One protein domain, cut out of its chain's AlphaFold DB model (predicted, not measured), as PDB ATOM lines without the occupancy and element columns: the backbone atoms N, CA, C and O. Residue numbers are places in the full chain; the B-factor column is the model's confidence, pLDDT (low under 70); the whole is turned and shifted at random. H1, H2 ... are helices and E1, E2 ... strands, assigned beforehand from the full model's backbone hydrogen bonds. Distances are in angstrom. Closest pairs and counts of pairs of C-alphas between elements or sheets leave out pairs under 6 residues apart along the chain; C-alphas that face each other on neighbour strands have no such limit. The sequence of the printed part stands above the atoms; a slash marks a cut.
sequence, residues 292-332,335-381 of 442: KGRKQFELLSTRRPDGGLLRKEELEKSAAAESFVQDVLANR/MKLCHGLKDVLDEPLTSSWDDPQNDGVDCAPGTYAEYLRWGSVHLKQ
ATOM      1  N   LYS A 292     -26.572 -54.648  15.766       72.88
ATOM      2  CA  LYS A 292     -27.855 -54.082  16.240       72.88
ATOM      3  C   LYS A 292     -28.180 -52.708  15.659       72.88
ATOM      4  O   LYS A 292     -29.320 -52.487  15.254       72.88
ATOM      5  N   GLY A 293     -27.220 -51.782  15.643       79.44
ATOM      6  CA  GLY A 293     -27.474 -50.406  15.210       79.44
ATOM      7  C   GLY A 293     -27.803 -50.320  13.723       79.44
ATOM      8  O   GLY A 293     -28.776 -49.668  13.339       79.44
ATOM      9  N   ARG A 294     -27.080 -51.081  12.896       84.31
ATOM     10  CA  ARG A 294     -27.387 -51.252  11.475       84.31
ATOM     11  C   ARG A 294     -28.756 -51.890  11.251       84.31
ATOM     12  O   ARG A 294     -29.549 -51.362  10.476       84.31
ATOM     13  N   LYS A 295     -29.085 -52.969  11.966       86.38
ATOM     14  CA  LYS A 295     -30.405 -53.609  11.859       86.38
ATOM     15  C   LYS A 295     -31.540 -52.659  12.255       86.38
ATOM     16  O   LYS A 295     -32.559 -52.606  11.573       86.38
ATOM     17  N   GLN A 296     -31.369 -51.878  13.323       88.31
ATOM     18  CA  GLN A 296     -32.329 -50.838  13.709       88.31
ATOM     19  C   GLN A 296     -32.478 -49.778  12.614       88.31
ATOM     20  O   GLN A 296     -33.601 -49.391  12.295       88.31
ATOM     21  N   PHE A 297     -31.368 -49.340  12.014       91.12
ATOM     22  CA  PHE A 297     -31.384 -48.381  10.912       91.12
ATOM     23  C   PHE A 297     -32.164 -48.928   9.710       91.12
ATOM     24  O   PHE A 297     -33.017 -48.227   9.169       91.12
ATOM     25  N   GLU A 298     -31.935 -50.186   9.329       91.56
ATOM     26  CA  GLU A 298     -32.638 -50.855   8.227       91.56
ATOM     27  C   GLU A 298     -34.143 -51.005   8.503       91.56
ATOM     28  O   GLU A 298     -34.963 -50.676   7.642       91.56
ATOM     29  N   LEU A 299     -34.529 -51.434   9.713       92.31
ATOM     30  CA  LEU A 299     -35.937 -51.542  10.112       92.31
ATOM     31  C   LEU A 299     -36.631 -50.175  10.064       92.31
ATOM     32  O   LEU A 299     -37.682 -50.036   9.444       92.31
ATOM     33  N   LEU A 300     -36.032 -49.147  10.665       93.75
ATOM     34  CA  LEU A 300     -36.628 -47.810  10.723       93.75
ATOM     35  C   LEU A 300     -36.669 -47.128   9.348       93.75
ATOM     36  O   LEU A 300     -37.633 -46.427   9.045       93.75
ATOM     37  N   SER A 301     -35.687 -47.389   8.486       94.69
ATOM     38  CA  SER A 301     -35.654 -46.866   7.113       94.69
ATOM     39  C   SER A 301     -36.584 -47.617   6.154       94.69
ATOM     40  O   SER A 301     -36.783 -47.180   5.018       94.69
ATOM     41  N   THR A 302     -37.162 -48.746   6.579       94.06
ATOM     42  CA  THR A 302     -38.084 -49.527   5.749       94.06
ATOM     43  C   THR A 302     -39.336 -48.702   5.434       94.06
ATOM     44  O   THR A 302     -39.934 -48.071   6.312       94.06
ATOM     45  N   ARG A 303     -39.734 -48.697   4.156       91.56
ATOM     46  CA  ARG A 303     -40.971 -48.060   3.687       91.56
ATOM     47  C   ARG A 303     -42.180 -48.836   4.196       91.56
ATOM     48  O   ARG A 303     -42.201 -50.065   4.149       91.56
ATOM     49  N   ARG A 304     -43.193 -48.109   4.653       90.94
ATOM     50  CA  ARG A 304     -44.491 -48.681   5.002       90.94
ATOM     51  C   ARG A 304     -45.257 -49.040   3.720       90.94
ATOM     52  O   ARG A 304     -45.123 -48.315   2.735       90.94
ATOM     53  N   PRO A 305     -46.068 -50.112   3.718       86.38
ATOM     54  CA  PRO A 305     -46.931 -50.431   2.590       86.38
ATOM     55  C   PRO A 305     -47.950 -49.307   2.365       86.38
ATOM     56  O   PRO A 305     -48.628 -48.889   3.301       86.38
ATOM     57  N   ASP A 306     -48.071 -48.838   1.128       76.81
ATOM     58  CA  ASP A 306     -48.973 -47.756   0.701       76.81
ATOM     59  C   ASP A 306     -50.186 -48.277  -0.096       76.81
ATOM     60  O   ASP A 306     -50.864 -47.528  -0.795       76.81
ATOM     61  N   GLY A 307     -50.467 -49.580   0.009       68.50
ATOM     62  CA  GLY A 307     -51.509 -50.267  -0.757       68.50
ATOM     63  C   GLY A 307     -51.040 -50.807  -2.115       68.50
ATOM     64  O   GLY A 307     -51.821 -51.474  -2.795       68.50
ATOM     65  N   GLY A 308     -49.781 -50.576  -2.503       69.25
ATOM     66  CA  GLY A 308     -49.160 -51.213  -3.664       69.25
ATOM     67  C   GLY A 308     -48.859 -52.708  -3.471       69.25
ATOM     68  O   GLY A 308     -48.755 -53.218  -2.353       69.25
ATOM     69  N   LEU A 309     -48.686 -53.429  -4.585       72.06
ATOM     70  CA  LEU A 309     -48.213 -54.818  -4.583       72.06
ATOM     71  C   LEU A 309     -46.725 -54.857  -4.206       72.06
ATOM     72  O   LEU A 309     -45.869 -54.497  -5.011       72.06
ATOM     73  N   LEU A 310     -46.423 -55.319  -2.993       77.25
ATOM     74  CA  LEU A 310     -45.055 -55.563  -2.529       77.25
ATOM     75  C   LEU A 310     -44.631 -57.012  -2.793       77.25
ATOM     76  O   LEU A 310     -45.452 -57.934  -2.750       77.25
ATOM     77  N   ARG A 311     -43.332 -57.237  -3.021       84.06
ATOM     78  CA  ARG A 311     -42.782 -58.600  -3.053       84.06
ATOM     79  C   ARG A 311     -42.828 -59.207  -1.650       84.06
ATOM     80  O   ARG A 311     -42.787 -58.496  -0.649       84.06
ATOM     81  N   LYS A 312     -42.841 -60.541  -1.568       84.88
ATOM     82  CA  LYS A 312     -42.886 -61.273  -0.289       84.88
ATOM     83  C   LYS A 312     -41.790 -60.830   0.692       84.88
ATOM     84  O   LYS A 312     -42.083 -60.573   1.852       84.88
ATOM     85  N   GLU A 313     -40.559 -60.674   0.216       84.88
ATOM     86  CA  GLU A 313     -39.422 -60.235   1.040       84.88
ATOM     87  C   GLU A 313     -39.601 -58.808   1.592       84.88
ATOM     88  O   GLU A 313     -39.176 -58.505   2.704       84.88
ATOM     89  N   GLU A 314     -40.244 -57.917   0.832       84.56
ATOM     90  CA  GLU A 314     -40.538 -56.541   1.259       84.56
ATOM     91  C   GLU A 314     -41.651 -56.519   2.309       84.56
ATOM     92  O   GLU A 314     -41.571 -55.760   3.275       84.56
ATOM     93  N   LEU A 315     -42.642 -57.408   2.175       85.62
ATOM     94  CA  LEU A 315     -43.682 -57.615   3.182       85.62
ATOM     95  C   LEU A 315     -43.107 -58.159   4.493       85.62
ATOM     96  O   LEU A 315     -43.456 -57.655   5.556       85.62
ATOM     97  N   GLU A 316     -42.204 -59.140   4.434       89.06
ATOM     98  CA  GLU A 316     -41.552 -59.705   5.623       89.06
ATOM     99  C   GLU A 316     -40.707 -58.657   6.361       89.06
ATOM    100  O   GLU A 316     -40.821 -58.514   7.580       89.06
ATOM    101  N   LYS A 317     -39.914 -57.861   5.629       89.19
ATOM    102  CA  LYS A 317     -39.152 -56.739   6.207       89.19
ATOM    103  C   LYS A 317     -40.065 -55.689   6.830       89.19
ATOM    104  O   LYS A 317     -39.809 -55.240   7.945       89.19
ATOM    105  N   SER A 318     -41.142 -55.326   6.135       90.88
ATOM    106  CA  SER A 318     -42.142 -54.389   6.645       90.88
ATOM    107  C   SER A 318     -42.802 -54.907   7.925       90.88
ATOM    108  O   SER A 318     -42.899 -54.160   8.890       90.88
ATOM    109  N   ALA A 319     -43.206 -56.178   7.974       91.19
ATOM    110  CA  ALA A 319     -43.817 -56.776   9.160       91.19
ATOM    111  C   ALA A 319     -42.855 -56.796  10.361       91.19
ATOM    112  O   ALA A 319     -43.260 -56.511  11.488       91.19
ATOM    113  N   ALA A 320     -41.568 -57.077  10.130       91.94
ATOM    114  CA  ALA A 320     -40.548 -57.011  11.175       91.94
ATOM    115  C   ALA A 320     -40.347 -55.577  11.702       91.94
ATOM    116  O   ALA A 320     -40.253 -55.372  12.912       91.94
ATOM    117  N   ALA A 321     -40.310 -54.585  10.808       93.06
ATOM    118  CA  ALA A 321     -40.184 -53.176  11.177       93.06
ATOM    119  C   ALA A 321     -41.426 -52.658  11.916       93.06
ATOM    120  O   ALA A 321     -41.302 -51.935  12.906       93.06
ATOM    121  N   GLU A 322     -42.616 -53.085  11.495       93.69
ATOM    122  CA  GLU A 322     -43.864 -52.785  12.185       93.69
ATOM    123  C   GLU A 322     -43.877 -53.364  13.592       93.69
ATOM    124  O   GLU A 322     -44.083 -52.621  14.547       93.69
ATOM    125  N   SER A 323     -43.598 -54.662  13.731       92.88
ATOM    126  CA  SER A 323     -43.547 -55.328  15.033       92.88
ATOM    127  C   SER A 323     -42.559 -54.641  15.977       92.88
ATOM    128  O   SER A 323     -42.890 -54.409  17.139       92.88
ATOM    129  N   PHE A 324     -41.390 -54.239  15.467       92.25
ATOM    130  CA  PHE A 324     -40.408 -53.474  16.229       92.25
ATOM    131  C   PHE A 324     -40.967 -52.130  16.721       92.25
ATOM    132  O   PHE A 324     -40.911 -51.840  17.914       92.25
ATOM    133  N   VAL A 325     -41.526 -51.305  15.829       94.25
ATOM    134  CA  VAL A 325     -42.053 -49.984  16.210       94.25
ATOM    135  C   VAL A 325     -43.238 -50.109  17.165       94.25
ATOM    136  O   VAL A 325     -43.300 -49.378  18.153       94.25
ATOM    137  N   GLN A 326     -44.155 -51.044  16.910       94.94
ATOM    138  CA  GLN A 326     -45.320 -51.259  17.763       94.94
ATOM    139  C   GLN A 326     -44.919 -51.710  19.175       94.94
ATOM    140  O   GLN A 326     -45.436 -51.157  20.146       94.94
ATOM    141  N   ASP A 327     -43.965 -52.641  19.305       92.62
ATOM    142  CA  ASP A 327     -43.473 -53.072  20.619       92.62
ATOM    143  C   ASP A 327     -42.804 -51.923  21.382       92.62
ATOM    144  O   ASP A 327     -43.100 -51.708  22.559       92.62
ATOM    145  N   VAL A 328     -41.952 -51.138  20.714       92.75
ATOM    146  CA  VAL A 328     -41.289 -49.990  21.346       92.75
ATOM    147  C   VAL A 328     -42.317 -48.984  21.874       92.75
ATOM    148  O   VAL A 328     -42.233 -48.564  23.030       92.75
ATOM    149  N   LEU A 329     -43.308 -48.631  21.053       95.56
ATOM    150  CA  LEU A 329     -44.351 -47.669  21.411       95.56
ATOM    151  C   LEU A 329     -45.233 -48.160  22.566       95.56
ATOM    152  O   LEU A 329     -45.576 -47.367  23.446       95.56
ATOM    153  N   ALA A 330     -45.585 -49.445  22.592       95.00
ATOM    154  CA  ALA A 330     -46.459 -50.017  23.613       95.00
ATOM    155  C   ALA A 330     -45.745 -50.291  24.944       95.00
ATOM    156  O   ALA A 330     -46.309 -50.052  26.017       95.00
ATOM    157  N   ASN A 331     -44.496 -50.757  24.888       93.12
ATOM    158  CA  ASN A 331     -43.889 -51.477  26.007       93.12
ATOM    159  C   ASN A 331     -42.646 -50.811  26.610       93.12
ATOM    160  O   ASN A 331     -42.105 -51.346  27.576       93.12
ATOM    161  N   ARG A 332     -42.169 -49.672  26.085       92.88
ATOM    162  CA  ARG A 332     -40.938 -49.009  26.571       92.88
ATOM    163  C   ARG A 332     -41.210 -47.608  27.072       92.88
ATOM    164  O   ARG A 332     -41.839 -46.828  26.369       92.88
ATOM    165  N   MET A 335     -36.528 -44.898  24.629       91.81
ATOM    166  CA  MET A 335     -35.433 -45.539  23.900       91.81
ATOM    167  C   MET A 335     -34.212 -44.636  24.016       91.81
ATOM    168  O   MET A 335     -34.191 -43.525  23.480       91.81
ATOM    169  N   LYS A 336     -33.198 -45.098  24.753       88.94
ATOM    170  CA  LYS A 336     -31.925 -44.384  24.873       88.94
ATOM    171  C   LYS A 336     -30.997 -44.815  23.748       88.94
ATOM    172  O   LYS A 336     -30.510 -45.940  23.737       88.94
ATOM    173  N   LEU A 337     -30.705 -43.879  22.857       85.62
ATOM    174  CA  LEU A 337     -29.704 -44.032  21.815       85.62
ATOM    175  C   LEU A 337     -28.359 -43.544  22.362       85.62
ATOM    176  O   LEU A 337     -28.239 -42.423  22.874       85.62
ATOM    177  N   CYS A 338     -27.358 -44.417  22.332       73.69
ATOM    178  CA  CYS A 338     -26.023 -44.150  22.848       73.69
ATOM    179  C   CYS A 338     -24.974 -44.311  21.747       73.69
ATOM    180  O   CYS A 338     -25.128 -45.108  20.829       73.69
ATOM    181  N   HIS A 339     -23.895 -43.540  21.854       70.62
ATOM    182  CA  HIS A 339     -22.677 -43.728  21.061       70.62
ATOM    183  C   HIS A 339     -21.719 -44.747  21.697       70.62
ATOM    184  O   HIS A 339     -20.752 -45.148  21.066       70.62
ATOM    185  N   GLY A 340     -21.999 -45.176  22.936       59.06
ATOM    186  CA  GLY A 340     -21.171 -46.115  23.696       59.06
ATOM    187  C   GLY A 340     -19.832 -45.545  24.165       59.06
ATOM    188  O   GLY A 340     -19.533 -44.363  23.996       59.06
ATOM    189  N   LEU A 341     -19.028 -46.419  24.777       59.81
ATOM    190  CA  LEU A 341     -17.589 -46.201  24.896       59.81
ATOM    191  C   LEU A 341     -16.993 -46.260  23.487       59.81
ATOM    192  O   LEU A 341     -17.319 -47.168  22.717       59.81
ATOM    193  N   LYS A 342     -16.128 -45.295  23.159       55.62
ATOM    194  CA  LYS A 342     -15.391 -45.322  21.889       55.62
ATOM    195  C   LYS A 342     -14.636 -46.651  21.794       55.62
ATOM    196  O   LYS A 342     -14.074 -47.094  22.794       55.62
ATOM    197  N   ASP A 343     -14.673 -47.266  20.617       52.69
ATOM    198  CA  ASP A 343     -14.010 -48.536  20.286       52.69
ATOM    199  C   ASP A 343     -14.620 -49.813  20.917       52.69
ATOM    200  O   ASP A 343     -14.024 -50.880  20.798       52.69
ATOM    201  N   VAL A 344     -15.798 -49.729  21.560       56.12
ATOM    202  CA  VAL A 344     -16.494 -50.893  22.164       56.12
ATOM    203  C   VAL A 344     -17.789 -51.272  21.429       56.12
ATOM    204  O   VAL A 344     -18.138 -52.448  21.386       56.12
ATOM    205  N   LEU A 345     -18.519 -50.305  20.856       56.47
ATOM    206  CA  LEU A 345     -19.734 -50.580  20.078       56.47
ATOM    207  C   LEU A 345     -19.452 -50.501  18.576       56.47
ATOM    208  O   LEU A 345     -19.182 -49.415  18.056       56.47
ATOM    209  N   ASP A 346     -19.596 -51.629  17.885       57.81
ATOM    210  CA  ASP A 346     -19.602 -51.673  16.424       57.81
ATOM    211  C   ASP A 346     -20.935 -51.090  15.899       57.81
ATOM    212  O   ASP A 346     -22.021 -51.537  16.268       57.81
ATOM    213  N   GLU A 347     -20.846 -50.043  15.068       71.44
ATOM    214  CA  GLU A 347     -21.953 -49.432  14.301       71.44
ATOM    215  C   GLU A 347     -23.269 -49.162  15.081       71.44
ATOM    216  O   GLU A 347     -24.329 -49.686  14.714       71.44
ATOM    217  N   PRO A 348     -23.280 -48.321  16.139       78.38
ATOM    218  CA  PRO A 348     -24.530 -47.942  16.797       78.38
ATOM    219  C   PRO A 348     -25.434 -47.138  15.844       78.38
ATOM    220  O   PRO A 348     -24.947 -46.395  14.993       78.38
ATOM    221  N   LEU A 349     -26.762 -47.220  16.023       84.12
ATOM    222  CA  LEU A 349     -27.746 -46.484  15.203       84.12
ATOM    223  C   LEU A 349     -27.435 -44.979  15.132       84.12
ATOM    224  O   LEU A 349     -27.644 -44.330  14.108       84.12
ATOM    225  N   THR A 350     -26.917 -44.437  16.232       85.62
ATOM    226  CA  THR A 350     -26.501 -43.039  16.355       85.62
ATOM    227  C   THR A 350     -25.415 -42.656  15.358       85.62
ATOM    228  O   THR A 350     -25.498 -41.568  14.807       85.62
ATOM    229  N   SER A 351     -24.458 -43.542  15.060       86.06
ATOM    230  CA  SER A 351     -23.434 -43.289  14.040       86.06
ATOM    231  C   SER A 351     -24.056 -43.115  12.657       86.06
ATOM    232  O   SER A 351     -23.689 -42.191  11.937       86.06
ATOM    233  N   SER A 352     -25.041 -43.948  12.303       88.25
ATOM    234  CA  SER A 352     -25.745 -43.827  11.022       88.25
ATOM    235  C   SER A 352     -26.566 -42.542  10.932       88.25
ATOM    236  O   SER A 352     -26.613 -41.932   9.871       88.25
ATOM    237  N   TRP A 353     -27.209 -42.112  12.021       91.12
ATOM    238  CA  TRP A 353     -27.994 -40.869  12.052       91.12
ATOM    239  C   TRP A 353     -27.163 -39.594  12.219       91.12
ATOM    240  O   TRP A 353     -27.663 -38.506  11.928       91.12
ATOM    241  N   ASP A 354     -25.922 -39.705  12.685       90.12
ATOM    242  CA  ASP A 354     -24.967 -38.596  12.715       90.12
ATOM    243  C   ASP A 354     -24.295 -38.367  11.354       90.12
ATOM    244  O   ASP A 354     -23.780 -37.271  11.118       90.12
ATOM    245  N   ASP A 355     -24.303 -39.360  10.456       90.75
ATOM    246  CA  ASP A 355     -23.782 -39.210   9.096       90.75
ATOM    247  C   ASP A 355     -24.617 -38.173   8.315       90.75
ATOM    248  O   ASP A 355     -25.819 -38.382   8.107       90.75
ATOM    249  N   PRO A 356     -24.008 -37.073   7.827       91.44
ATOM    250  CA  PRO A 356     -24.703 -36.079   7.015       91.44
ATOM    251  C   PRO A 356     -25.382 -36.645   5.758       91.44
ATOM    252  O   PRO A 356     -26.333 -36.040   5.267       91.44
ATOM    253  N   GLN A 357     -24.927 -37.788   5.230       93.50
ATOM    254  CA  GLN A 357     -25.560 -38.467   4.091       93.50
ATOM    255  C   GLN A 357     -26.946 -39.033   4.430       93.50
ATOM    256  O   GLN A 357     -27.760 -39.226   3.529       93.50
ATOM    257  N   ASN A 358     -27.226 -39.266   5.714       93.44
ATOM    258  CA  ASN A 358     -28.484 -39.813   6.211       93.44
ATOM    259  C   ASN A 358     -29.380 -38.745   6.865       93.44
ATOM    260  O   ASN A 358     -30.297 -39.094   7.618       93.44
ATOM    261  N   ASP A 359     -29.152 -37.449   6.611       93.06
ATOM    262  CA  ASP A 359     -30.006 -36.403   7.185       93.06
ATOM    263  C   ASP A 359     -31.480 -36.604   6.791       93.06
ATOM    264  O   ASP A 359     -31.832 -36.850   5.637       93.06
ATOM    265  N   GLY A 360     -32.355 -36.530   7.793       93.75
ATOM    266  CA  GLY A 360     -33.797 -36.729   7.648       93.75
ATOM    267  C   GLY A 360     -34.253 -38.185   7.522       93.75
ATOM    268  O   GLY A 360     -35.462 -38.421   7.522       93.75
ATOM    269  N   VAL A 361     -33.348 -39.171   7.471       94.81
ATOM    270  CA  VAL A 361     -33.729 -40.597   7.419       94.81
ATOM    271  C   VAL A 361     -34.462 -41.031   8.694       94.81
ATOM    272  O   VAL A 361     -35.400 -41.822   8.629       94.81
ATOM    273  N   ASP A 362     -34.130 -40.442   9.848       94.69
ATOM    274  CA  ASP A 362     -34.774 -40.711  11.144       94.69
ATOM    275  C   ASP A 362     -36.237 -40.225  11.250       94.69
ATOM    276  O   ASP A 362     -36.888 -40.416  12.283       94.69
ATOM    277  N   CYS A 363     -36.752 -39.567  10.208       95.56
ATOM    278  CA  CYS A 363     -38.132 -39.095  10.119       95.56
ATOM    279  C   CYS A 363     -38.674 -39.081   8.679       95.56
ATOM    280  O   CYS A 363     -39.583 -38.308   8.376       95.56
ATOM    281  N   ALA A 364     -38.101 -39.873   7.767       95.75
ATOM    282  CA  ALA A 364     -38.460 -39.817   6.353       95.75
ATOM    283  C   ALA A 364     -39.943 -40.196   6.134       95.75
ATOM    284  O   ALA A 364     -40.368 -41.240   6.635       95.75
ATOM    285  N   PRO A 365     -40.732 -39.417   5.365       94.06
ATOM    286  CA  PRO A 365     -42.160 -39.686   5.177       94.06
ATOM    287  C   PRO A 365     -42.441 -41.093   4.647       94.06
ATOM    288  O   PRO A 365     -41.731 -41.559   3.764       94.06
ATOM    289  N   GLY A 366     -43.471 -41.774   5.139       92.00
ATOM    290  CA  GLY A 366     -43.846 -43.127   4.726       92.00
ATOM    291  C   GLY A 366     -42.907 -44.232   5.217       92.00
ATOM    292  O   GLY A 366     -42.865 -45.299   4.609       92.00
ATOM    293  N   THR A 367     -42.126 -44.004   6.275       94.81
ATOM    294  CA  THR A 367     -41.226 -45.015   6.865       94.81
ATOM    295  C   THR A 367     -41.648 -45.412   8.277       94.81
ATOM    296  O   THR A 367     -42.487 -44.765   8.911       94.81
ATOM    297  N   TYR A 368     -41.054 -46.484   8.798       95.44
ATOM    298  CA  TYR A 368     -41.220 -46.862  10.202       95.44
ATOM    299  C   TYR A 368     -40.533 -45.883  11.168       95.44
ATOM    300  O   TYR A 368     -40.992 -45.732  12.299       95.44
ATOM    301  N   ALA A 369     -39.514 -45.140  10.721       95.88
ATOM    302  CA  ALA A 369     -38.947 -44.025  11.472       95.88
ATOM    303  C   ALA A 369     -39.987 -42.917  11.695       95.88
ATOM    304  O   ALA A 369     -40.202 -42.499  12.831       95.88
ATOM    305  N   GLU A 370     -40.704 -42.497  10.645       96.31
ATOM    306  CA  GLU A 370     -41.808 -41.536  10.781       96.31
ATOM    307  C   GLU A 370     -42.898 -42.058  11.727       96.31
ATOM    308  O   GLU A 370     -43.355 -41.310  12.591       96.31
ATOM    309  N   TYR A 371     -43.261 -43.344  11.634       96.25
ATOM    310  CA  TYR A 371     -44.237 -43.949  12.546       96.25
ATOM    311  C   TYR A 371     -43.778 -43.880  14.010       96.25
ATOM    312  O   TYR A 371     -44.539 -43.448  14.876       96.25
ATOM    313  N   LEU A 372     -42.521 -44.226  14.297       95.94
ATOM    314  CA  LEU A 372     -41.959 -44.127  15.644       95.94
ATOM    315  C   LEU A 372     -41.992 -42.678  16.165       95.94
ATOM    316  O   LEU A 372     -42.380 -42.435  17.311       95.94
ATOM    317  N   ARG A 373     -41.618 -41.707  15.318       95.88
ATOM    318  CA  ARG A 373     -41.653 -40.272  15.646       95.88
ATOM    319  C   ARG A 373     -43.068 -39.807  15.954       95.88
ATOM    320  O   ARG A 373     -43.288 -39.205  17.006       95.88
ATOM    321  N   TRP A 374     -44.018 -40.129  15.085       95.75
ATOM    322  CA  TRP A 374     -45.427 -39.814  15.278       95.75
ATOM    323  C   TRP A 374     -45.953 -40.436  16.579       95.75
ATOM    324  O   TRP A 374     -46.488 -39.729  17.435       95.75
ATOM    325  N   GLY A 375     -45.708 -41.729  16.796       95.88
ATOM    326  CA  GLY A 375     -46.169 -42.446  17.982       95.88
ATOM    327  C   GLY A 375     -45.628 -41.858  19.290       95.88
ATOM    328  O   GLY A 375     -46.375 -41.729  20.257       95.88
ATOM    329  N   SER A 376     -44.369 -41.403  19.310       95.44
ATOM    330  CA  SER A 376     -43.760 -40.767  20.493       95.44
ATOM    331  C   SER A 376     -44.469 -39.480  20.951       95.44
ATOM    332  O   SER A 376     -44.448 -39.131  22.134       95.44
ATOM    333  N   VAL A 377     -45.155 -38.789  20.036       94.81
ATOM    334  CA  VAL A 377     -45.905 -37.558  20.326       94.81
ATOM    335  C   VAL A 377     -47.386 -37.854  20.558       94.81
ATOM    336  O   VAL A 377     -47.981 -37.306  21.482       94.81
ATOM    337  N   HIS A 378     -47.975 -38.730  19.742       93.81
ATOM    338  CA  HIS A 378     -49.427 -38.880  19.639       93.81
ATOM    339  C   HIS A 378     -50.004 -40.078  20.391       93.81
ATOM    340  O   HIS A 378     -51.221 -40.149  20.545       93.81
ATOM    341  N   LEU A 379     -49.180 -41.007  20.877       95.06
ATOM    342  CA  LEU A 379     -49.652 -42.166  21.631       95.06
ATOM    343  C   LEU A 379     -49.326 -42.043  23.118       95.06
ATOM    344  O   LEU A 379     -48.288 -41.512  23.524       95.06
ATOM    345  N   LYS A 380     -50.218 -42.570  23.952       94.38
ATOM    346  CA  LYS A 380     -49.996 -42.806  25.379       94.38
ATOM    347  C   LYS A 380     -50.066 -44.298  25.657       94.38
ATOM    348  O   LYS A 380     -50.930 -44.987  25.119       94.38
ATOM    349  N   GLN A 381     -49.176 -44.782  26.510       95.44
ATOM    350  CA  GLN A 381     -49.224 -46.154  26.997       95.44
ATOM    351  C   GLN A 381     -50.382 -46.306  27.986       95.44
ATOM    352  O   GLN A 381     -50.700 -45.374  28.726       95.44
TER     353      GLN A 381
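This is residues 292 to 332 and 335 to 381 of the 442 residues of an uncharacterized protein of Gaeumannomyces tritici (strain R3-111a-1) (UniProt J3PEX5). Two helices, H2 and H4, run side by side, and the end of H1 meets both of them about squarely, with little H3 at the far end of H1. A loop arm, residues 335 to 348, reaches out past H3, and residues 355 to 367 lead from H3 back to H4. The printed part has 88 residues, mostly helix, with four named helices and then one short strand, E1. It is compact, with a radius of gyration of the C-alphas of 13.7 A and spans of 43 by 31 by 21 A.

Begin at H1, residues 292 to 301, the hub, touching three helices. It touches H2, residues 312 to 331, with 317 to 324 of H2 alone, about perpendicular at 74 degrees; the closest C-alphas, of Leu 299 and Ala 321, are 4.7 A apart. H3, residues 349 to 354, touches H1 at a steep tilt of 64 degrees, closest at the C-alphas of Gly 293 and Leu 349, 3.9 A. H1 and H4, residues 368 to 378, touch only at their ends, with the closest C-alphas, of Leu 300 and Ala 369, 4.5 A apart. H4 touches residues 321 to 329 of H2 alone, at a shallow tilt of 25 degrees, the same way, closest at the C-alphas of Val 325 and Leu 372, 5.9 A. E1, residues 379 to 381, pairs with no named strand. In H1, H2 and H3 every O i to N i+4 pair is within hydrogen-bond range; in H4, 6 of 7.

Find C-alpha 292 at (-27.855, -54.082, 16.240), where H1 begins its 14.0 A. H2 starts at (-42.886, -61.273, -0.289) and runs 28.1 A; H3 covers 8.7 A, H4 14.8 A and E1 6.7 A, ending at C-alpha 381, (-49.224, -46.154, 26.997).

Look for the C-alphas of Leu 309 and Leu 341, the two farthest apart, at 43.4 A. Residues 333 to 334 are not printed, and C-alphas 332 and 335 are 7.0 A apart across the cut. The link from H3 to H4 is long, and residues 354 to 359 stand free. pLDDT is under 70 at residues 307 to 308 and 340 to 346.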